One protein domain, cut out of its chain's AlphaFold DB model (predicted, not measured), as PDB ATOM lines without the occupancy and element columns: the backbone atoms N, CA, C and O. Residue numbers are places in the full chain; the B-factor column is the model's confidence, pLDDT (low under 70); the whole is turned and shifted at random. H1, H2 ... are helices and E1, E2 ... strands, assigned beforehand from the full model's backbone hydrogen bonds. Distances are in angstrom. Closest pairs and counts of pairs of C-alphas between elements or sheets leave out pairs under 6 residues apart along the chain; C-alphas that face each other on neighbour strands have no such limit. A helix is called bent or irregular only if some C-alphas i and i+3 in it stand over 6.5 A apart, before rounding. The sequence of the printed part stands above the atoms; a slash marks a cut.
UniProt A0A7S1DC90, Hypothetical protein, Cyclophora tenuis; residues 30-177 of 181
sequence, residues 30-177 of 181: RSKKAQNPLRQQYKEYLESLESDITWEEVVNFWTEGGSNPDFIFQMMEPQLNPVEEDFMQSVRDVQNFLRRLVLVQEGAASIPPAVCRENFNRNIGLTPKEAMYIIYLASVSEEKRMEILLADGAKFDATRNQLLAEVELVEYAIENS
ATOM      1  N   ARG A  30     184.424 202.793 231.554       74.38
ATOM      2  CA  ARG A  30     185.042 201.488 231.418       74.38
ATOM      3  C   ARG A  30     184.394 200.541 232.393       74.38
ATOM      4  O   ARG A  30     184.219 200.826 233.576       74.38
ATOM      5  N   SER A  31     184.089 199.363 231.886       66.75
ATOM      6  CA  SER A  31     183.679 198.246 232.711       66.75
ATOM      7  C   SER A  31     184.925 197.573 233.305       66.75
ATOM      8  O   SER A  31     185.766 197.086 232.555       66.75
ATOM      9  N   LYS A  32     185.057 197.522 234.644       61.81
ATOM     10  CA  LYS A  32     186.238 196.917 235.305       61.81
ATOM     11  C   LYS A  32     186.374 195.402 235.130       61.81
ATOM     12  O   LYS A  32     187.423 194.880 235.490       61.81
ATOM     13  N   LYS A  33     185.341 194.692 234.666       59.19
ATOM     14  CA  LYS A  33     185.273 193.231 234.448       59.19
ATOM     15  C   LYS A  33     183.863 192.878 233.968       59.19
ATOM     16  O   LYS A  33     182.921 193.593 234.310       59.19
ATOM     17  N   ALA A  34     183.709 191.775 233.233       62.00
ATOM     18  CA  ALA A  34     182.391 191.214 232.914       62.00
ATOM     19  C   ALA A  34     181.643 190.787 234.197       62.00
ATOM     20  O   ALA A  34     180.485 191.137 234.392       62.00
ATOM     21  N   GLN A  35     182.358 190.159 235.138       66.94
ATOM     22  CA  GLN A  35     181.808 189.612 236.383       66.94
ATOM     23  C   GLN A  35     182.053 190.550 237.570       66.94
ATOM     24  O   GLN A  35     183.034 190.412 238.305       66.94
ATOM     25  N   ASN A  36     181.181 191.540 237.746       79.75
ATOM     26  CA  ASN A  36     181.189 192.391 238.934       79.75
ATOM     27  C   ASN A  36     179.997 192.017 239.837       79.75
ATOM     28  O   ASN A  36     178.861 192.205 239.400       79.75
ATOM     29  N   PRO A  37     180.217 191.533 241.077       86.81
ATOM     30  CA  PRO A  37     179.128 191.122 241.967       86.81
ATOM     31  C   PRO A  37     178.158 192.268 242.290       86.81
ATOM     32  O   PRO A  37     176.977 192.022 242.496       86.81
ATOM     33  N   LEU A  38     178.618 193.524 242.261       88.69
ATOM     34  CA  LEU A  38     177.740 194.683 242.452       88.69
ATOM     35  C   LEU A  38     176.758 194.868 241.290       88.69
ATOM     36  O   LEU A  38     175.647 195.338 241.502       88.69
ATOM     37  N   ARG A  39     177.138 194.482 240.065       88.44
ATOM     38  CA  ARG A  39     176.210 194.521 238.924       88.44
ATOM     39  C   ARG A  39     175.143 193.453 239.028       88.44
ATOM     40  O   ARG A  39     174.005 193.744 238.697       88.44
ATOM     41  N   GLN A  40     175.503 192.268 239.516       89.81
ATOM     42  CA  GLN A  40     174.538 191.200 239.767       89.81
ATOM     43  C   GLN A  40     173.536 191.628 240.841       89.81
ATOM     44  O   GLN A  40     172.339 191.566 240.606       89.81
ATOM     45  N   GLN A  41     174.014 192.180 241.963       92.19
ATOM     46  CA  GLN A  41     173.136 192.711 243.014       92.19
ATOM     47  C   GLN A  41     172.205 193.809 242.494       92.19
ATOM     48  O   GLN A  41     171.028 193.841 242.841       92.19
ATOM     49  N   TYR A  42     172.718 194.708 241.652       93.19
ATOM     50  CA  TYR A  42     171.892 195.750 241.056       93.19
ATOM     51  C   TYR A  42     170.898 195.194 240.027       93.19
ATOM     52  O   TYR A  42     169.755 195.631 239.999       93.19
ATOM     53  N   LYS A  43     171.288 194.198 239.224       93.19
ATOM     54  CA  LYS A  43     170.390 193.488 238.302       93.19
ATOM     55  C   LYS A  43     169.244 192.814 239.063       93.19
ATOM     56  O   LYS A  43     168.090 193.042 238.731       93.19
ATOM     57  N   GLU A  44     169.557 192.062 240.116       94.12
ATOM     58  CA  GLU A  44     168.560 191.432 240.995       94.12
ATOM     59  C   GLU A  44     167.636 192.476 241.640       94.12
ATOM     60  O   GLU A  44     166.429 192.264 241.744       94.12
ATOM     61  N   TYR A  45     168.186 193.629 242.037       94.31
ATOM     62  CA  TYR A  45     167.395 194.747 242.544       94.31
ATOM     63  C   TYR A  45     166.413 195.269 241.488       94.31
ATOM     64  O   TYR A  45     165.231 195.395 241.797       94.31
ATOM     65  N   LEU A  46     166.858 195.496 240.248       93.62
ATOM     66  CA  LEU A  46     165.984 195.926 239.149       93.62
ATOM     67  C   LEU A  46     164.883 194.902 238.848       93.62
ATOM     68  O   LEU A  46     163.727 195.282 238.693       93.62
ATOM     69  N   GLU A  47     165.215 193.610 238.820       92.88
ATOM     70  CA  GLU A  47     164.249 192.523 238.594       92.88
ATOM     71  C   GLU A  47     163.214 192.393 239.724       92.88
ATOM     72  O   GLU A  47     162.128 191.854 239.511       92.88
ATOM     73  N   SER A  48     163.533 192.884 240.927       94.00
ATOM     74  CA  SER A  48     162.615 192.880 242.070       94.00
ATOM     75  C   SER A  48     161.582 194.012 242.048       94.00
ATOM     76  O   SER A  48     160.629 193.972 242.830       94.00
ATOM     77  N   LEU A  49     161.755 195.017 241.184       92.12
ATOM     78  CA  LEU A  49     160.848 196.159 241.091       92.12
ATOM     79  C   LEU A  49     159.602 195.807 240.269       92.12
ATOM     80  O   LEU A  49     159.673 195.173 239.220       92.12
ATOM     81  N   GLU A  50     158.437 196.267 240.729       88.94
ATOM     82  CA  GLU A  50     157.164 196.103 240.008       88.94
ATOM     83  C   GLU A  50     156.960 197.167 238.908       88.94
ATOM     84  O   GLU A  50     156.048 197.053 238.087       88.94
ATOM     85  N   SER A  51     157.791 198.212 238.898       90.06
ATOM     86  CA  SER A  51     157.723 199.360 237.990       90.06
ATOM     87  C   SER A  51     159.118 199.852 237.600       90.06
ATOM     88  O   SER A  51     160.104 199.477 238.229       90.06
ATOM     89  N   ASP A  52     159.188 200.742 236.603       88.94
ATOM     90  CA  ASP A  52     160.432 201.421 236.224       88.94
ATOM     91  C   ASP A  52     161.089 202.091 237.441       88.94
ATOM     92  O   ASP A  52     160.423 202.770 238.233       88.94
ATOM     93  N   ILE A  53     162.406 201.916 237.563       94.31
ATOM     94  CA  ILE A  53     163.193 202.502 238.645       94.31
ATOM     95  C   ILE A  53     163.174 204.031 238.570       94.31
ATOM     96  O   ILE A  53     163.283 204.635 237.501       94.31
ATOM     97  N   THR A  54     163.077 204.679 239.722       93.69
ATOM     98  CA  THR A  54     163.151 206.134 239.853       93.69
ATOM     99  C   THR A  54     164.589 206.610 240.057       93.69
ATOM    100  O   THR A  54     165.459 205.885 240.542       93.69
ATOM    101  N   TRP A  55     164.851 207.882 239.746       92.44
ATOM    102  CA  TRP A  55     166.153 208.502 240.018       92.44
ATOM    103  C   TRP A  55     166.573 208.387 241.492       92.44
ATOM    104  O   TRP A  55     167.732 208.104 241.785       92.44
ATOM    105  N   GLU A  56     165.634 208.572 242.422       91.50
ATOM    106  CA  GLU A  56     165.906 208.501 243.862       91.50
ATOM    107  C   GLU A  56     166.314 207.094 244.303       91.50
ATOM    108  O   GLU A  56     167.216 206.950 245.125       91.50
ATOM    109  N   GLU A  57     165.708 206.051 243.731       93.62
ATOM    110  CA  GLU A  57     166.075 204.658 244.001       93.62
ATOM    111  C   GLU A  57     167.480 204.332 243.490       93.62
ATOM    112  O   GLU A  57     168.255 203.704 244.213       93.62
ATOM    113  N   VAL A  58     167.846 204.815 242.297       93.06
ATOM    114  CA  VAL A  58     169.212 204.676 241.761       93.06
ATOM    115  C   VAL A  58     170.216 205.354 242.685       93.06
ATOM    116  O   VAL A  58     171.217 204.746 243.063       93.06
ATOM    117  N   VAL A  59     169.947 206.605 243.074       91.31
ATOM    118  CA  VAL A  59     170.818 207.347 243.991       91.31
ATOM    119  C   VAL A  59     170.925 206.610 245.322       91.31
ATOM    120  O   VAL A  59     172.034 206.380 245.793       91.31
ATOM    121  N   ASN A  60     169.815 206.184 245.922       91.88
ATOM    122  CA  ASN A  60     169.833 205.477 247.201       91.88
ATOM    123  C   ASN A  60     170.633 204.173 247.137       91.88
ATOM    124  O   ASN A  60     171.444 203.930 248.032       91.88
ATOM    125  N   PHE A  61     170.460 203.375 246.080       92.94
ATOM    126  CA  PHE A  61     171.216 202.139 245.888       92.94
ATOM    127  C   PHE A  61     172.720 202.425 245.785       92.94
ATOM    128  O   PHE A  61     173.526 201.877 246.534       92.94
ATOM    129  N   TRP A  62     173.106 203.340 244.892       91.25
ATOM    130  CA  TRP A  62     174.510 203.583 244.558       91.25
ATOM    131  C   TRP A  62     175.257 204.512 245.503       91.25
ATOM    132  O   TRP A  62     176.461 204.691 245.347       91.25
ATOM    133  N   THR A  63     174.568 205.085 246.482       87.88
ATOM    134  CA  THR A  63     175.190 205.874 247.546       87.88
ATOM    135  C   THR A  63     175.142 205.188 248.905       87.88
ATOM    136  O   THR A  63     175.536 205.805 249.895       87.88
ATOM    137  N   GLU A  64     174.656 203.943 248.981       85.62
ATOM    138  CA  GLU A  64     174.402 203.239 250.246       85.62
ATOM    139  C   GLU A  64     173.533 204.100 251.193       85.62
ATOM    140  O   GLU A  64     173.881 204.358 252.349       85.62
ATOM    141  N   GLY A  65     172.423 204.633 250.667       81.69
ATOM    142  CA  GLY A  65     171.520 205.533 251.395       81.69
ATOM    143  C   GLY A  65     172.080 206.943 251.633       81.69
ATOM    144  O   GLY A  65     171.792 207.556 252.658       81.69
ATOM    145  N   GLY A  66     172.905 207.454 250.718       78.00
ATOM    146  CA  GLY A  66     173.490 208.802 250.761       78.00
ATOM    147  C   GLY A  66     174.843 208.899 251.472       78.00
ATOM    148  O   GLY A  66     175.410 209.987 251.559       78.00
ATOM    149  N   SER A  67     175.373 207.782 251.967       82.12
ATOM    150  CA  SER A  67     176.591 207.740 252.785       82.12
ATOM    151  C   SER A  67     177.879 207.823 251.963       82.12
ATOM    152  O   SER A  67     178.887 208.336 252.451       82.12
ATOM    153  N   ASN A  68     177.868 207.317 250.727       87.81
ATOM    154  CA  ASN A  68     179.074 207.151 249.921       87.81
ATOM    155  C   ASN A  68     178.808 207.348 248.416       87.81
ATOM    156  O   ASN A  68     178.568 206.375 247.703       87.81
ATOM    157  N   PRO A  69     178.874 208.584 247.890       84.31
ATOM    158  CA  PRO A  69     178.620 208.836 246.473       84.31
ATOM    159  C   PRO A  69     179.631 208.152 245.546       84.31
ATOM    160  O   PRO A  69     179.272 207.752 244.446       84.31
ATOM    161  N   ASP A  70     180.875 207.958 245.987       86.62
ATOM    162  CA  ASP A  70     181.922 207.329 245.174       86.62
ATOM    163  C   ASP A  70     181.765 205.802 245.061       86.62
ATOM    164  O   ASP A  70     182.488 205.166 244.287       86.62
ATOM    165  N   PHE A  71     180.811 205.197 245.783       86.44
ATOM    166  CA  PHE A  71     180.520 203.763 245.712       86.44
ATOM    167  C   PHE A  71     180.195 203.304 244.283       86.44
ATOM    168  O   PHE A  71     180.615 202.223 243.870       86.44
ATOM    169  N   ILE A  72     179.584 204.175 243.473       86.25
ATOM    170  CA  ILE A  72     179.315 203.923 242.052       86.25
ATOM    171  C   ILE A  72     180.562 203.545 241.243       86.25
ATOM    172  O   ILE A  72     180.505 202.717 240.329       86.25
ATOM    173  N   PHE A  73     181.729 204.076 241.613       85.94
ATOM    174  CA  PHE A  73     182.977 203.786 240.912       85.94
ATOM    175  C   PHE A  73     183.576 202.411 241.249       85.94
ATOM    176  O   PHE A  73     184.596 201.999 240.683       85.94
ATOM    177  N   GLN A  74     182.937 201.655 242.147       84.31
ATOM    178  CA  GLN A  74     183.205 200.226 242.311       84.31
ATOM    179  C   GLN A  74     182.572 199.395 241.181       84.31
ATOM    180  O   GLN A  74     183.086 198.325 240.842       84.31
ATOM    181  N   MET A  75     181.501 199.894 240.552       80.31
ATOM    182  CA  MET A  75     180.818 199.251 239.424       80.31
ATOM    183  C   MET A  75     181.433 199.633 238.066       80.31
ATOM    184  O   MET A  75     181.576 198.780 237.179       80.31
ATOM    185  N   MET A  76     181.810 200.903 237.904       80.31
ATOM    186  CA  MET A  76     182.323 201.474 236.653       80.31
ATOM    187  C   MET A  76     183.574 202.319 236.902       80.31
ATOM    188  O   MET A  76     183.700 202.954 237.940       80.31
ATOM    189  N   GLU A  77     184.495 202.376 235.946       75.94
ATOM    190  CA  GLU A  77     185.585 203.358 235.959       75.94
ATOM    191  C   GLU A  77     185.315 204.454 234.941       75.94
ATOM    192  O   GLU A  77     184.933 204.146 233.817       75.94
ATOM    193  N   PRO A  78     185.580 205.725 235.266       74.31
ATOM    194  CA  PRO A  78     185.747 206.736 234.237       74.31
ATOM    195  C   PRO A  78     186.854 206.324 233.257       74.31
ATOM    196  O   PRO A  78     187.881 205.765 233.653       74.31
ATOM    197  N   GLN A  79     186.673 206.628 231.976       71.94
ATOM    198  CA  GLN A  79     187.710 206.446 230.964       71.94
ATOM    199  C   GLN A  79     188.921 207.346 231.288       71.94
ATOM    200  O   GLN A  79     188.850 208.574 231.215       71.94
ATOM    201  N   LEU A  80     190.051 206.729 231.660       63.50
ATOM    202  CA  LEU A  80     191.309 207.428 231.981       63.50
ATOM    203  C   LEU A  80     192.281 207.499 230.797       63.50
ATOM    204  O   LEU A  80     193.373 208.052 230.932       63.50
ATOM    205  N   ASN A  81     191.924 206.909 229.656       64.62
ATOM    206  CA  ASN A  81     192.750 207.025 228.468       64.62
ATOM    207  C   ASN A  81     192.672 208.450 227.908       64.62
ATOM    208  O   ASN A  81     191.573 209.002 227.831       64.62
ATOM    209  N   PRO A  82     193.808 209.023 227.470       62.44
ATOM    210  CA  PRO A  82     193.796 210.300 226.786       62.44
ATOM    211  C   PRO A  82     192.931 210.182 225.533       62.44
ATOM    212  O   PRO A  82     193.174 209.336 224.673       62.44
ATOM    213  N   VAL A  83     191.908 211.021 225.475       67.44
ATOM    214  CA  VAL A  83     191.053 211.176 224.305       67.44
ATOM    215  C   VAL A  83     191.847 211.949 223.254       67.44
ATOM    216  O   VAL A  83     192.523 212.929 223.577       67.44
ATOM    217  N   GLU A  84     191.801 211.493 222.006       74.00
ATOM    218  CA  GLU A  84     192.373 212.224 220.873       74.00
ATOM    219  C   GLU A  84     191.753 213.632 220.784       74.00
ATOM    220  O   GLU A  84     190.563 213.809 221.056       74.00
ATOM    221  N   GLU A  85     192.545 214.648 220.423       73.44
ATOM    222  CA  GLU A  85     192.091 216.053 220.439       73.44
ATOM    223  C   GLU A  85     190.813 216.274 219.617       73.44
ATOM    224  O   GLU A  85     189.937 217.027 220.045       73.44
ATOM    225  N   ASP A  86     190.656 215.544 218.513       74.50
ATOM    226  CA  ASP A  86     189.487 215.616 217.630       74.50
ATOM    227  C   ASP A  86     188.182 215.172 218.319       74.50
ATOM    228  O   ASP A  86     187.099 215.652 217.987       74.50
ATOM    229  N   PHE A  87     188.271 214.306 219.331       76.25
ATOM    230  CA  PHE A  87     187.122 213.768 220.067       76.25
ATOM    231  C   PHE A  87     186.848 214.508 221.381       76.25
ATOM    232  O   PHE A  87     185.785 214.338 221.985       76.25
ATOM    233  N   MET A  88     187.772 215.364 221.826       79.00
ATOM    234  CA  MET A  88     187.629 216.131 223.066       79.00
ATOM    235  C   MET A  88     186.396 217.035 223.054       79.00
ATOM    236  O   MET A  88     185.776 217.232 224.101       79.00
ATOM    237  N   GLN A  89     186.033 217.588 221.893       81.12
ATOM    238  CA  GLN A  89     184.837 218.419 221.780       81.12
ATOM    239  C   GLN A  89     183.567 217.587 221.987       81.12
ATOM    240  O   GLN A  89     182.737 217.954 222.814       81.12
ATOM    241  N   SER A  90     183.466 216.422 221.340       82.19
ATOM    242  CA  SER A  90     182.334 215.506 221.512       82.19
ATOM    243  C   SER A  90     182.184 215.045 222.962       82.19
ATOM    244  O   SER A  90     181.079 215.063 223.494       82.19
ATOM    245  N   VAL A  91     183.288 214.719 223.646       83.50
ATOM    246  CA  VAL A  91     183.253 214.381 225.081       83.50
ATOM    247  C   VAL A  91     182.681 215.531 225.906       83.50
ATOM    248  O   VAL A  91     181.805 215.309 226.740       83.50
ATOM    249  N   ARG A  92     183.140 216.768 225.673       84.19
ATOM    250  CA  ARG A  92     182.624 217.943 226.392       84.19
ATOM    251  C   ARG A  92     181.144 218.166 226.120       84.19
ATOM    252  O   ARG A  92     180.411 218.491 227.049       84.19
ATOM    253  N   ASP A  93     180.707 217.993 224.879       86.06
ATOM    254  CA  ASP A  93     179.308 218.177 224.499       86.06
ATOM    255  C   ASP A  93     178.412 217.153 225.204       86.06
ATOM    256  O   ASP A  93     177.389 217.532 225.780       86.06
ATOM    257  N   VAL A  94     178.840 215.886 225.261       87.31
ATOM    258  CA  VAL A  94     178.131 214.826 225.996       87.31
ATOM    259  C   VAL A  94     178.116 215.116 227.492       87.31
ATOM    260  O   VAL A  94     177.052 215.065 228.105       87.31
ATOM    261  N   GLN A  95     179.246 215.499 228.092       87.06
ATOM    262  CA  GLN A  95     179.298 215.861 229.512       87.06
ATOM    263  C   GLN A  95     178.393 217.053 229.842       87.06
ATOM    264  O   GLN A  95     177.668 217.033 230.833       87.06
ATOM    265  N   ASN A  96     178.396 218.094 229.009       88.44
ATOM    266  CA  ASN A  96     177.536 219.259 229.200       88.44
ATOM    267  C   ASN A  96     176.057 218.904 229.033       88.44
ATOM    268  O   ASN A  96     175.207 219.445 229.741       88.44
ATOM    269  N   PHE A  97     175.728 218.002 228.108       89.44
ATOM    270  CA  PHE A  97     174.371 217.490 227.970       89.44
ATOM    271  C   PHE A  97     173.948 216.681 229.199       89.44
ATOM    272  O   PHE A  97     172.920 216.993 229.794       89.44
ATOM    273  N   LEU A  98     174.786 215.753 229.655       90.38
ATOM    274  CA  LEU A  98     174.545 214.946 230.846       90.38
ATOM    275  C   LEU A  98     174.350 215.810 232.100       90.38
ATOM    276  O   LEU A  98     173.382 215.619 232.830       90.38
ATOM    277  N   ARG A  99     175.190 216.832 232.310       89.62
ATOM    278  CA  ARG A  99     175.023 217.797 233.414       89.62
ATOM    279  C   ARG A  99     173.672 218.485 233.391       89.62
ATOM    280  O   ARG A  99     173.062 218.655 234.440       89.62
ATOM    281  N   ARG A 100     173.208 218.901 232.209       88.94
ATOM    282  CA  ARG A 100     171.889 219.529 232.072       88.94
ATOM    283  C   ARG A 100     170.780 218.565 232.472       88.94
ATOM    284  O   ARG A 100     169.879 218.986 233.185       88.94
ATOM    285  N   LEU A 101     170.870 217.297 232.073       89.81
ATOM    286  CA  LEU A 101     169.885 216.283 232.457       89.81
ATOM    287  C   LEU A 101     169.853 216.069 233.977       89.81
ATOM    288  O   LEU A 101     168.781 216.134 234.570       89.81
ATOM    289  N   VAL A 102     171.018 215.935 234.621       90.25
ATOM    290  CA  VAL A 102     171.099 215.818 236.089       90.25
ATOM    291  C   VAL A 102     170.503 217.054 236.776       90.25
ATOM    292  O   VAL A 102     169.733 216.919 237.721       90.25
ATOM    293  N   LEU A 103     170.802 218.264 236.288       87.44
ATOM    294  CA  LEU A 103     170.264 219.509 236.855       87.44
ATOM    295  C   LEU A 103     168.738 219.611 236.745       87.44
ATOM    296  O   LEU A 103     168.094 220.114 237.667       87.44
ATOM    297  N   VAL A 104     168.170 219.168 235.620       87.12
ATOM    298  CA  VAL A 104     166.715 219.114 235.422       87.12
ATOM    299  C   VAL A 104     166.095 218.118 236.398       87.12
ATOM    300  O   VAL A 104     165.101 218.446 237.043       87.12
ATOM    301  N   GLN A 105     166.716 216.950 236.561       86.56
ATOM    302  CA  GLN A 105     166.226 215.905 237.452       86.56
ATOM    303  C   GLN A 105     166.280 216.306 238.934       86.56
ATOM    304  O   GLN A 105     165.352 216.014 239.682       86.56
ATOM    305  N   GLU A 106     167.331 217.007 239.370       83.19
ATOM    306  CA  GLU A 106     167.498 217.456 240.763       83.19
ATOM    307  C   GLU A 106     166.757 218.768 241.091       83.19
ATOM    308  O   GLU A 106     166.931 219.324 242.176       83.19
ATOM    309  N   GLY A 107     165.944 219.299 240.171       74.56
ATOM    310  CA  GLY A 107     165.147 220.500 240.433       74.56
ATOM    311  C   GLY A 107     165.987 221.760 240.679       74.56
ATOM    312  O   GLY A 107     165.675 222.548 241.569       74.56
ATOM    313  N   ALA A 108     167.051 221.961 239.891       59.38
ATOM    314  CA  ALA A 108     167.954 223.119 239.956       59.38
ATOM    315  C   ALA A 108     168.719 223.309 241.287       59.38
ATOM    316  O   ALA A 108     169.226 224.403 241.560       59.38
ATOM    317  N   ALA A 109     168.883 222.258 242.095       53.34
ATOM    318  CA  ALA A 109     169.891 222.263 243.150       53.34
ATOM    319  C   ALA A 109     171.292 222.321 242.509       53.34
ATOM    320  O   ALA A 109     171.640 221.498 241.664       53.34
ATOM    321  N   SER A 110     172.097 223.331 242.855       47.44
ATOM    322  CA  SER A 110     173.399 223.547 242.218       47.44
ATOM    323  C   SER A 110     174.326 222.353 242.459       47.44
ATOM    324  O   SER A 110     174.752 222.117 243.592       47.44
ATOM    325  N   ILE A 111     174.679 221.626 241.400       54.53
ATOM    326  CA  ILE A 111     175.728 220.609 241.468       54.53
ATOM    327  C   ILE A 111     177.054 221.359 241.672       54.53
ATOM    328  O   ILE A 111     177.401 222.198 240.833       54.53
ATOM    329  N   PRO A 112     177.796 221.127 242.772       52.38
ATOM    330  CA  PRO A 112     179.125 221.701 242.912       52.38
ATOM    331  C   PRO A 112     179.995 221.226 241.739       52.38
ATOM    332  O   PRO A 112     179.871 220.071 241.320       52.38
ATOM    333  N   PRO A 113     180.853 222.091 241.174       50.50
ATOM    334  CA  PRO A 113     181.696 221.712 240.051       50.50
ATOM    335  C   PRO A 113     182.505 220.465 240.411       50.50
ATOM    336  O   PRO A 113     183.061 220.370 241.505       50.50
ATOM    337  N   ALA A 114     182.543 219.509 239.482       52.78
ATOM    338  CA  ALA A 114     183.310 218.281 239.605       52.78
ATOM    339  C   ALA A 114     184.759 218.604 240.002       52.78
ATOM    340  O   ALA A 114     185.522 219.127 239.188       52.78
ATOM    341  N   VAL A 115     185.164 218.295 241.237       43.75
ATOM    342  CA  VAL A 115     186.576 218.366 241.637       43.75
ATOM    343  C   VAL A 115     187.245 217.076 241.179       43.75
ATOM    344  O   VAL A 115     187.547 216.185 241.965       43.75
ATOM    345  N   CYS A 116     187.461 216.946 239.874       42.97
ATOM    346  CA  CYS A 116     188.445 215.993 239.391       42.97
ATOM    347  C   CYS A 116     189.829 216.614 239.583       42.97
ATOM    348  O   CYS A 116     190.039 217.780 239.254       42.97
ATOM    349  N   ARG A 117     190.789 215.837 240.104       41.56
ATOM    350  CA  ARG A 117     192.215 216.194 240.036       41.56
ATOM    351  C   ARG A 117     192.525 216.657 238.610       41.56
ATOM    352  O   ARG A 117     192.281 215.898 237.671       41.56
ATOM    353  N   GLU A 118     193.051 217.871 238.457       43.81
ATOM    354  CA  GLU A 118     193.494 218.416 237.173       43.81
ATOM    355  C   GLU A 118     194.611 217.537 236.587       43.81
ATOM    356  O   GLU A 118     195.796 217.775 236.785       43.81
ATOM    357  N   ASN A 119     194.245 216.499 235.839       50.03
ATOM    358  CA  ASN A 119     195.179 215.729 235.024       50.03
ATOM    359  C   ASN A 119     195.267 216.359 233.628       50.03
ATOM    360  O   ASN A 119     194.945 215.719 232.629       50.03
ATOM    361  N   PHE A 120     195.661 217.638 233.562       53.88
ATOM    362  CA  PHE A 120     195.978 218.358 232.317       53.88
ATOM    363  C   PHE A 120     194.942 218.198 231.183       53.88
ATOM    364  O   PHE A 120     195.321 218.051 230.024       53.88
ATOM    365  N   ASN A 121     193.639 218.188 231.495       53.56
ATOM    366  CA  ASN A 121     192.547 217.966 230.529       53.56
ATOM    367  C   ASN A 121     192.607 216.639 229.743       53.56
ATOM    368  O   ASN A 121     191.939 216.521 228.722       53.56
ATOM    369  N   ARG A 122     193.388 215.642 230.181       53.44
ATOM    370  CA  ARG A 122     193.501 214.343 229.488       53.44
ATOM    371  C   ARG A 122     192.568 213.268 230.030       53.44
ATOM    372  O   ARG A 122     192.338 212.283 229.340       53.44
ATOM    373  N   ASN A 123     192.023 213.465 231.229       59.06
ATOM    374  CA  ASN A 123     191.081 212.530 231.837       59.06
ATOM    375  C   ASN A 123     189.675 213.121 231.809       59.06
ATOM    376  O   ASN A 123     189.478 214.293 232.138       59.06
ATOM    377  N   ILE A 124     188.701 212.290 231.456       69.19
ATOM    378  CA  ILE A 124     187.291 212.661 231.439       69.19
ATOM    379  C   ILE A 124     186.804 212.723 232.885       69.19
ATOM    380  O   ILE A 124     186.687 211.705 233.566       69.19
ATOM    381  N   GLY A 125     186.574 213.937 233.380       74.00
ATOM    382  CA  GLY A 125     186.080 214.149 234.734       74.00
ATOM    383  C   GLY A 125     184.583 213.885 234.822       74.00
ATOM    384  O   GLY A 125     183.802 214.789 234.530       74.00
ATOM    385  N   LEU A 126     184.203 212.660 235.185       83.19
ATOM    386  CA  LEU A 126     182.819 212.279 235.460       83.19
ATOM    387  C   LEU A 126     182.569 212.322 236.974       83.19
ATOM    388  O   LEU A 126     183.315 211.727 237.750       83.19
ATOM    389  N   THR A 127     181.532 213.031 237.398       87.69
ATOM    390  CA  THR A 127     181.062 213.036 238.788       87.69
ATOM    391  C   THR A 127     180.297 211.753 239.106       87.69
ATOM    392  O   THR A 127     179.706 211.151 238.204       87.69
ATOM    393  N   PRO A 128     180.204 211.368 240.389       88.62
ATOM    394  CA  PRO A 128     179.326 210.282 240.800       88.62
ATOM    395  C   PRO A 128     177.883 210.436 240.314       88.62
ATOM    396  O   PRO A 128     177.279 209.470 239.867       88.62
ATOM    397  N   LYS A 129     177.336 211.657 240.352       90.38
ATOM    398  CA  LYS A 129     175.962 211.941 239.912       90.38
ATOM    399  C   LYS A 129     175.773 211.728 238.419       90.38
ATOM    400  O   LYS A 129     174.802 211.107 238.011       90.38
ATOM    401  N   GLU A 130     176.710 212.209 237.609       91.31
ATOM    402  CA  GLU A 130     176.703 211.966 236.166       91.31
ATOM    403  C   GLU A 130     176.786 210.458 235.864       91.31
ATOM    404  O   GLU A 130     176.024 209.963 235.037       91.31
ATOM    405  N   ALA A 131     177.642 209.713 236.573       91.06
ATOM    406  CA  ALA A 131     177.744 208.259 236.434       91.06
ATOM    407  C   ALA A 131     176.445 207.536 236.834       91.06
ATOM    408  O   ALA A 131     175.959 206.687 236.089       91.06
ATOM    409  N   MET A 132     175.855 207.909 237.974       92.81
ATOM    410  CA  MET A 132     174.562 207.392 238.426       92.81
ATOM    411  C   MET A 132     173.453 207.698 237.418       92.81
ATOM    412  O   MET A 132     172.594 206.857 237.190       92.81
ATOM    413  N   TYR A 133     173.473 208.869 236.775       94.06
ATOM    414  CA  TYR A 133     172.453 209.239 235.794       94.06
ATOM    415  C   TYR A 133     172.534 208.405 234.515       94.06
ATOM    416  O   TYR A 133     171.503 208.020 233.973       94.06
ATOM    417  N   ILE A 134     173.741 208.064 234.057       94.00
ATOM    418  CA  ILE A 134     173.910 207.113 232.947       94.00
ATOM    419  C   ILE A 134     173.311 205.751 233.326       94.00
ATOM    420  O   ILE A 134     172.601 205.155 232.524       94.00
ATOM    421  N   ILE A 135     173.538 205.287 234.558       93.62
ATOM    422  CA  ILE A 135     172.958 204.028 235.044       93.62
ATOM    423  C   ILE A 135     171.439 204.121 235.150       93.62
ATOM    424  O   ILE A 135     170.758 203.186 234.746       93.62
ATOM    425  N   TYR A 136     170.894 205.237 235.629       95.62
ATOM    426  CA  TYR A 136     169.454 205.471 235.633       95.62
ATOM    427  C   TYR A 136     168.870 205.342 234.224       95.62
ATOM    428  O   TYR A 136     167.953 204.555 234.022       95.62
ATOM    429  N   LEU A 137     169.458 206.018 233.232       95.06
ATOM    430  CA  LEU A 137     169.028 205.891 231.838       95.06
ATOM    431  C   LEU A 137     169.116 204.445 231.325       95.06
ATOM    432  O   LEU A 137     168.221 204.018 230.604       95.06
ATOM    433  N   ALA A 138     170.152 203.699 231.716       94.25
ATOM    434  CA  ALA A 138     170.333 202.289 231.353       94.25
ATOM    435  C   ALA A 138     169.349 201.344 232.054       94.25
ATOM    436  O   ALA A 138     169.182 200.213 231.619       94.25
ATOM    437  N   SER A 139     168.731 201.789 233.150       94.75
ATOM    438  CA  SER A 139     167.856 200.966 233.991       94.75
ATOM    439  C   SER A 139     166.368 201.221 233.742       94.75
ATOM    440  O   SER A 139     165.537 200.449 234.209       94.75
ATOM    441  N   VAL A 140     166.013 202.315 233.059       94.75
ATOM    442  CA  VAL A 140     164.629 202.596 232.655       94.75
ATOM    443  C   VAL A 140     164.318 201.973 231.295       94.75
ATOM    444  O   VAL A 140     165.220 201.736 230.482       94.75
ATOM    445  N   SER A 141     163.025 201.773 231.033       93.81
ATOM    446  CA  SER A 141     162.519 201.301 229.745       93.81
ATOM    447  C   SER A 141     162.991 202.171 228.572       93.81
ATOM    448  O   SER A 141     163.198 203.381 228.707       93.81
ATOM    449  N   GLU A 142     163.138 201.562 227.391       92.06
ATOM    450  CA  GLU A 142     163.553 202.267 226.170       92.06
ATOM    451  C   GLU A 142     162.619 203.451 225.862       92.06
ATOM    452  O   GLU A 142     163.083 204.554 225.580       92.06
ATOM    453  N   GLU A 143     161.305 203.265 226.011       92.38
ATOM    454  CA  GLU A 143     160.313 204.326 225.808       92.38
ATOM    455  C   GLU A 143     160.571 205.529 226.728       92.38
ATOM    456  O   GLU A 143     160.641 206.671 226.260       92.38
ATOM    457  N   LYS A 144     160.794 205.280 228.028       92.81
ATOM    458  CA  LYS A 144     161.065 206.337 229.009       92.81
ATOM    459  C   LYS A 144     162.409 207.014 228.764       92.81
ATOM    460  O   LYS A 144     162.517 208.238 228.860       92.81
ATOM    461  N   ARG A 145     163.433 206.238 228.410       94.25
ATOM    462  CA  ARG A 145     164.765 206.735 228.047       94.25
ATOM    463  C   ARG A 145     164.678 207.712 226.878       94.25
ATOM    464  O   ARG A 145     165.233 208.809 226.949       94.25
ATOM    465  N   MET A 146     163.944 207.346 225.831       92.06
ATOM    466  CA  MET A 146     163.755 208.182 224.646       92.06
ATOM    467  C   MET A 146     162.939 209.440 224.954       92.06
ATOM    468  O   MET A 146     163.300 210.517 224.481       92.06
ATOM    469  N   GLU A 147     161.903 209.339 225.793       91.50
ATOM    470  CA  GLU A 147     161.154 210.498 226.295       91.50
ATOM    471  C   GLU A 147     162.080 211.500 227.005       91.50
ATOM    472  O   GLU A 147     162.036 212.693 226.709       91.50
ATOM    473  N   ILE A 148     162.968 211.023 227.886       91.00
ATOM    474  CA  ILE A 148     163.926 211.868 228.617       91.00
ATOM    475  C   ILE A 148     164.915 212.540 227.653       91.00
ATOM    476  O   ILE A 148     165.158 213.743 227.753       91.00
ATOM    477  N   LEU A 149     165.485 211.784 226.710       89.50
ATOM    478  CA  LEU A 149     166.492 212.299 225.773       89.50
ATOM    479  C   LEU A 149     165.920 213.304 224.757       89.50
ATOM    480  O   LEU A 149     166.667 214.142 224.239       89.50
ATOM    481  N   LEU A 150     164.613 213.233 224.489       89.00
ATOM    482  CA  LEU A 150     163.880 214.093 223.555       89.00
ATOM    483  C   LEU A 150     162.977 215.127 224.247       89.00
ATOM    484  O   LEU A 150     162.213 215.813 223.566       89.00
ATOM    485  N   ALA A 151     163.053 215.268 225.574       82.88
ATOM    486  CA  ALA A 151     162.150 216.121 226.351       82.88
ATOM    487  C   ALA A 151     162.177 217.609 225.939       82.88
ATOM    488  O   ALA A 151     161.215 218.338 226.171       82.88
ATOM    489  N   ASP A 152     163.254 218.072 225.296       75.50
ATOM    490  CA  ASP A 152     163.386 219.432 224.757       75.50
ATOM    491  C   ASP A 152     162.842 219.593 223.322       75.50
ATOM    492  O   ASP A 152     162.986 220.658 222.718       75.50
ATOM    493  N   GLY A 153     162.218 218.552 222.760       70.38
ATOM    494  CA  GLY A 153     161.685 218.538 221.395       70.38
ATOM    495  C   GLY A 153     162.764 218.564 220.307       70.38
ATOM    496  O   GLY A 153     162.451 218.763 219.129       70.38
ATOM    497  N   ALA A 154     164.037 218.391 220.675       75.19
ATOM    498  CA  ALA A 154     165.139 218.351 219.728       75.19
ATOM    499  C   ALA A 154     165.203 216.999 219.003       75.19
ATOM    500  O   ALA A 154     164.695 215.985 219.471       75.19
ATOM    501  N   LYS A 155     165.861 216.973 217.842       76.94
ATOM    502  CA  LYS A 155     166.193 215.720 217.149       76.94
ATOM    503  C   LYS A 155     167.445 215.095 217.763       76.94
ATOM    504  O   LYS A 155     168.264 215.804 218.346       76.94
ATOM    505  N   PHE A 156     167.625 213.791 217.553       77.44
ATOM    506  CA  PHE A 156     168.898 213.135 217.843       77.44
ATOM    507  C   PHE A 156     170.031 213.799 217.061       77.44
ATOM    508  O   PHE A 156     170.001 213.889 215.832       77.44
ATOM    509  N   ASP A 157     171.018 214.275 217.807       86.25
ATOM    510  CA  ASP A 157     172.291 214.768 217.313       86.25
ATOM    511  C   ASP A 157     173.406 213.786 217.699       86.25
ATOM    512  O   ASP A 157     173.179 212.780 218.378       86.25
ATOM    513  N   ALA A 158     174.629 214.068 217.248       86.06
ATOM    514  CA  ALA A 158     175.789 213.238 217.564       86.06
ATOM    515  C   ALA A 158     175.983 213.063 219.083       86.06
ATOM    516  O   ALA A 158     176.348 211.982 219.532       86.06
ATOM    517  N   THR A 159     175.673 214.094 219.872       87.12
ATOM    518  CA  THR A 159     175.791 214.087 221.333       87.12
ATOM    519  C   THR A 159     174.817 213.109 221.985       87.12
ATOM    520  O   THR A 159     175.221 212.309 222.827       87.12
ATOM    521  N   ARG A 160     173.538 213.137 221.592       88.94
ATOM    522  CA  ARG A 160     172.527 212.202 222.101       88.94
ATOM    523  C   ARG A 160     172.800 210.772 221.665       88.94
ATOM    524  O   ARG A 160     172.677 209.875 222.489       88.94
ATOM    525  N   ASN A 161     173.201 210.569 220.409       88.62
ATOM    526  CA  ASN A 161     173.572 209.244 219.909       88.62
ATOM    527  C   ASN A 161     174.759 208.673 220.690       88.62
ATOM    528  O   ASN A 161     174.740 207.507 221.064       88.62
ATOM    529  N   GLN A 162     175.765 209.504 220.983       89.25
ATOM    530  CA  GLN A 162     176.890 209.072 221.801       89.25
ATOM    531  C   GLN A 162     176.448 208.745 223.229       89.25
ATOM    532  O   GLN A 162     176.836 207.705 223.743       89.25
ATOM    533  N   LEU A 163     175.619 209.581 223.868       90.88
ATOM    534  CA  LEU A 163     175.105 209.275 225.207       90.88
ATOM    535  C   LEU A 163     174.296 207.971 225.218       90.88
ATOM    536  O   LEU A 163     174.467 207.173 226.130       90.88
ATOM    537  N   LEU A 164     173.449 207.743 224.211       91.44
ATOM    538  CA  LEU A 164     172.681 206.507 224.081       91.44
ATOM    539  C   LEU A 164     173.605 205.291 223.946       91.44
ATOM    540  O   LEU A 164     173.410 204.314 224.655       91.44
ATOM    541  N   ALA A 165     174.659 205.390 223.136       90.25
ATOM    542  CA  ALA A 165     175.676 204.349 223.031       90.25
ATOM    543  C   ALA A 165     176.356 204.051 224.382       90.25
ATOM    544  O   ALA A 165     176.562 202.890 224.723       90.25
ATOM    545  N   GLU A 166     176.681 205.070 225.188       89.69
ATOM    546  CA  GLU A 166     177.206 204.853 226.548       89.69
ATOM    547  C   GLU A 166     176.194 204.135 227.447       89.69
ATOM    548  O   GLU A 166     176.565 203.262 228.231       89.69
ATOM    549  N   VAL A 167     174.919 204.507 227.340       92.38
ATOM    550  CA  VAL A 167     173.826 203.913 228.112       92.38
ATOM    551  C   VAL A 167     173.632 202.441 227.742       92.38
ATOM    552  O   VAL A 167     173.592 201.605 228.639       92.38
ATOM    553  N   GLU A 168     173.605 202.109 226.451       90.50
ATOM    554  CA  GLU A 168     173.492 200.732 225.948       90.50
ATOM    555  C   GLU A 168     174.662 199.855 226.411       90.50
ATOM    556  O   GLU A 168     174.479 198.696 226.779       90.50
ATOM    557  N   LEU A 169     175.881 200.404 226.458       88.69
ATOM    558  CA  LEU A 169     177.047 199.690 226.984       88.69
ATOM    559  C   LEU A 169     176.900 199.356 228.473       88.69
ATOM    560  O   LEU A 169     177.325 198.283 228.913       88.69
ATOM    561  N   VAL A 170     176.332 200.275 229.255       90.25
ATOM    562  CA  VAL A 170     176.079 200.070 230.687       90.25
ATOM    563  C   VAL A 170     174.952 199.066 230.899       90.25
ATOM    564  O   VAL A 170     175.120 198.148 231.699       90.25
ATOM    565  N   GLU A 171     173.854 199.197 230.159       91.38
ATOM    566  CA  GLU A 171     172.729 198.256 230.147       91.38
ATOM    567  C   GLU A 171     173.215 196.841 229.828       91.38
ATOM    568  O   GLU A 171     173.067 195.935 230.648       91.38
ATOM    569  N   TYR A 172     173.947 196.677 228.724       88.62
ATOM    570  CA  TYR A 172     174.548 195.402 228.346       88.62
ATOM    571  C   TYR A 172     175.449 194.836 229.456       88.62
ATOM    572  O   TYR A 172     175.415 193.638 229.753       88.62
ATOM    573  N   ALA A 173     176.254 195.681 230.105       87.50
ATOM    574  CA  ALA A 173     177.131 195.258 231.194       87.50
ATOM    575  C   ALA A 173     176.374 194.834 232.467       87.50
ATOM    576  O   ALA A 173     176.911 194.036 233.240       87.50
ATOM    577  N   ILE A 174     175.173 195.369 232.707       89.44
ATOM    578  CA  ILE A 174     174.277 194.954 233.796       89.44
ATOM    579  C   ILE A 174     173.610 193.628 233.423       89.44
ATOM    580  O   ILE A 174     173.730 192.658 234.174       89.44
ATOM    581  N   GLU A 175     172.985 193.552 232.247       89.00
ATOM    582  CA  GLU A 175     172.229 192.386 231.779       89.00
ATOM    583  C   GLU A 175     173.068 191.113 231.699       89.00
ATOM    584  O   GLU A 175     172.574 190.029 232.008       89.00
ATOM    585  N   ASN A 176     174.333 191.239 231.292       86.50
ATOM    586  CA  ASN A 176     175.244 190.112 231.096       86.50
ATOM    587  C   ASN A 176     176.167 189.874 232.302       86.50
ATOM    588  O   ASN A 176     177.125 189.111 232.199       86.50
ATOM    589  N   SER A 177     175.905 190.512 233.447       85.25
ATOM    590  CA  SER A 177     176.752 190.401 234.644       85.25
ATOM    591  C   SER A 177     176.784 189.001 235.275       85.25
ATOM    592  O   SER A 177     177.698 188.690 236.040       85.25
TER     593      SER A 177
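What this domain is: This is residues 30 to 177 of the 181 residues of the protein "Hypothetical protein" of Cyclophora tenuis (UniProt A0A7S1DC90). A short helix, H5, sits in the middle of a rounded cluster of crossed helices, with the long helices H4 and H7 and the shorter H2 and H3 packed round it. H7 starts at about the middle of H4 and runs past H5 to its other end, where H1 packs on it, while H6 lies at the edge and residues 106 to 127 make a long loop with no named element. The printed part has 148 residues with seven named helices and one named strand, in the order H1, H2, H3, E1, H4, H5, H6, H7, and is mostly helix. It is compact, with a radius of gyration of the C-alphas of 15.1 A and spans of 43 by 35 by 31 A.

How they stand to each other: H1, residues 37 to 47, touches H7, residues 158 to 175, about perpendicular at 83 degrees; the closest C-alphas are those of Arg 39 and Ile 174, 5.5 A apart. H2, residues 55 to 62, and H3, residues 69 to 74, only just touch, with 3 pairs of C-alphas within 8 A, and only at the corner by their link. H5, residues 128 to 139, is the hub, touching four helices. It touches H2 at Tyr 136 and Val 58, C-alphas 6.2 A apart, and H3 at Pro 128 and Asp 70, 5.9 A. H4, residues 85 to 105, touches H5 about perpendicular at 80 degrees, closest at the C-alphas of Leu 98 and Glu 130, 6.5 A. H7 touches H5 at 74 degrees, with the C-alphas of Glu 171 and Ala 138 4.8 A apart, and H4 with residues 158 to 163 alone, Thr 159 and Val 94 being closest at 5.3 A between C-alphas. H6, residues 142 to 149, touches no helix; it is close to but not clearly touching H5, with the C-alphas of Arg 145 and Leu 137 5.8 A apart. E1, residues 76 to 78, pairs with no named strand. Every O i to N i+4 pair is within hydrogen-bond range in H1, H2, H5, H6 and H7; H4 has 15 of 17, and H3 has 0 of 2 but 2 of 3 O i to N i+3 pairs.

Where its parts are: H1 begins at C-alpha 37, (179.128, 191.122, 241.967), and is 15.3 A long. H3 and H4 are only just irregular: C-alphas 69 and 72 are 6.6 A apart, and C-alphas 86 and 89 are 6.8 A apart. H4 is 31.0 A long, from C-alpha 85 at (192.091, 216.053, 220.439). H5 is 16.3 A long, and H7 is 25.5 A long, ending at C-alpha 175, (172.229, 192.386, 231.779).

The domain as a whole: The two C-alphas farthest apart are those of Glu 50 and Phe 120, 45.4 A. The printed part has no cut, and the link from H4 to H5 is long, 22 residues. Confidence is low, with pLDDT under 70, at residues 31 to 35, 80 to 83 and 108 to 124.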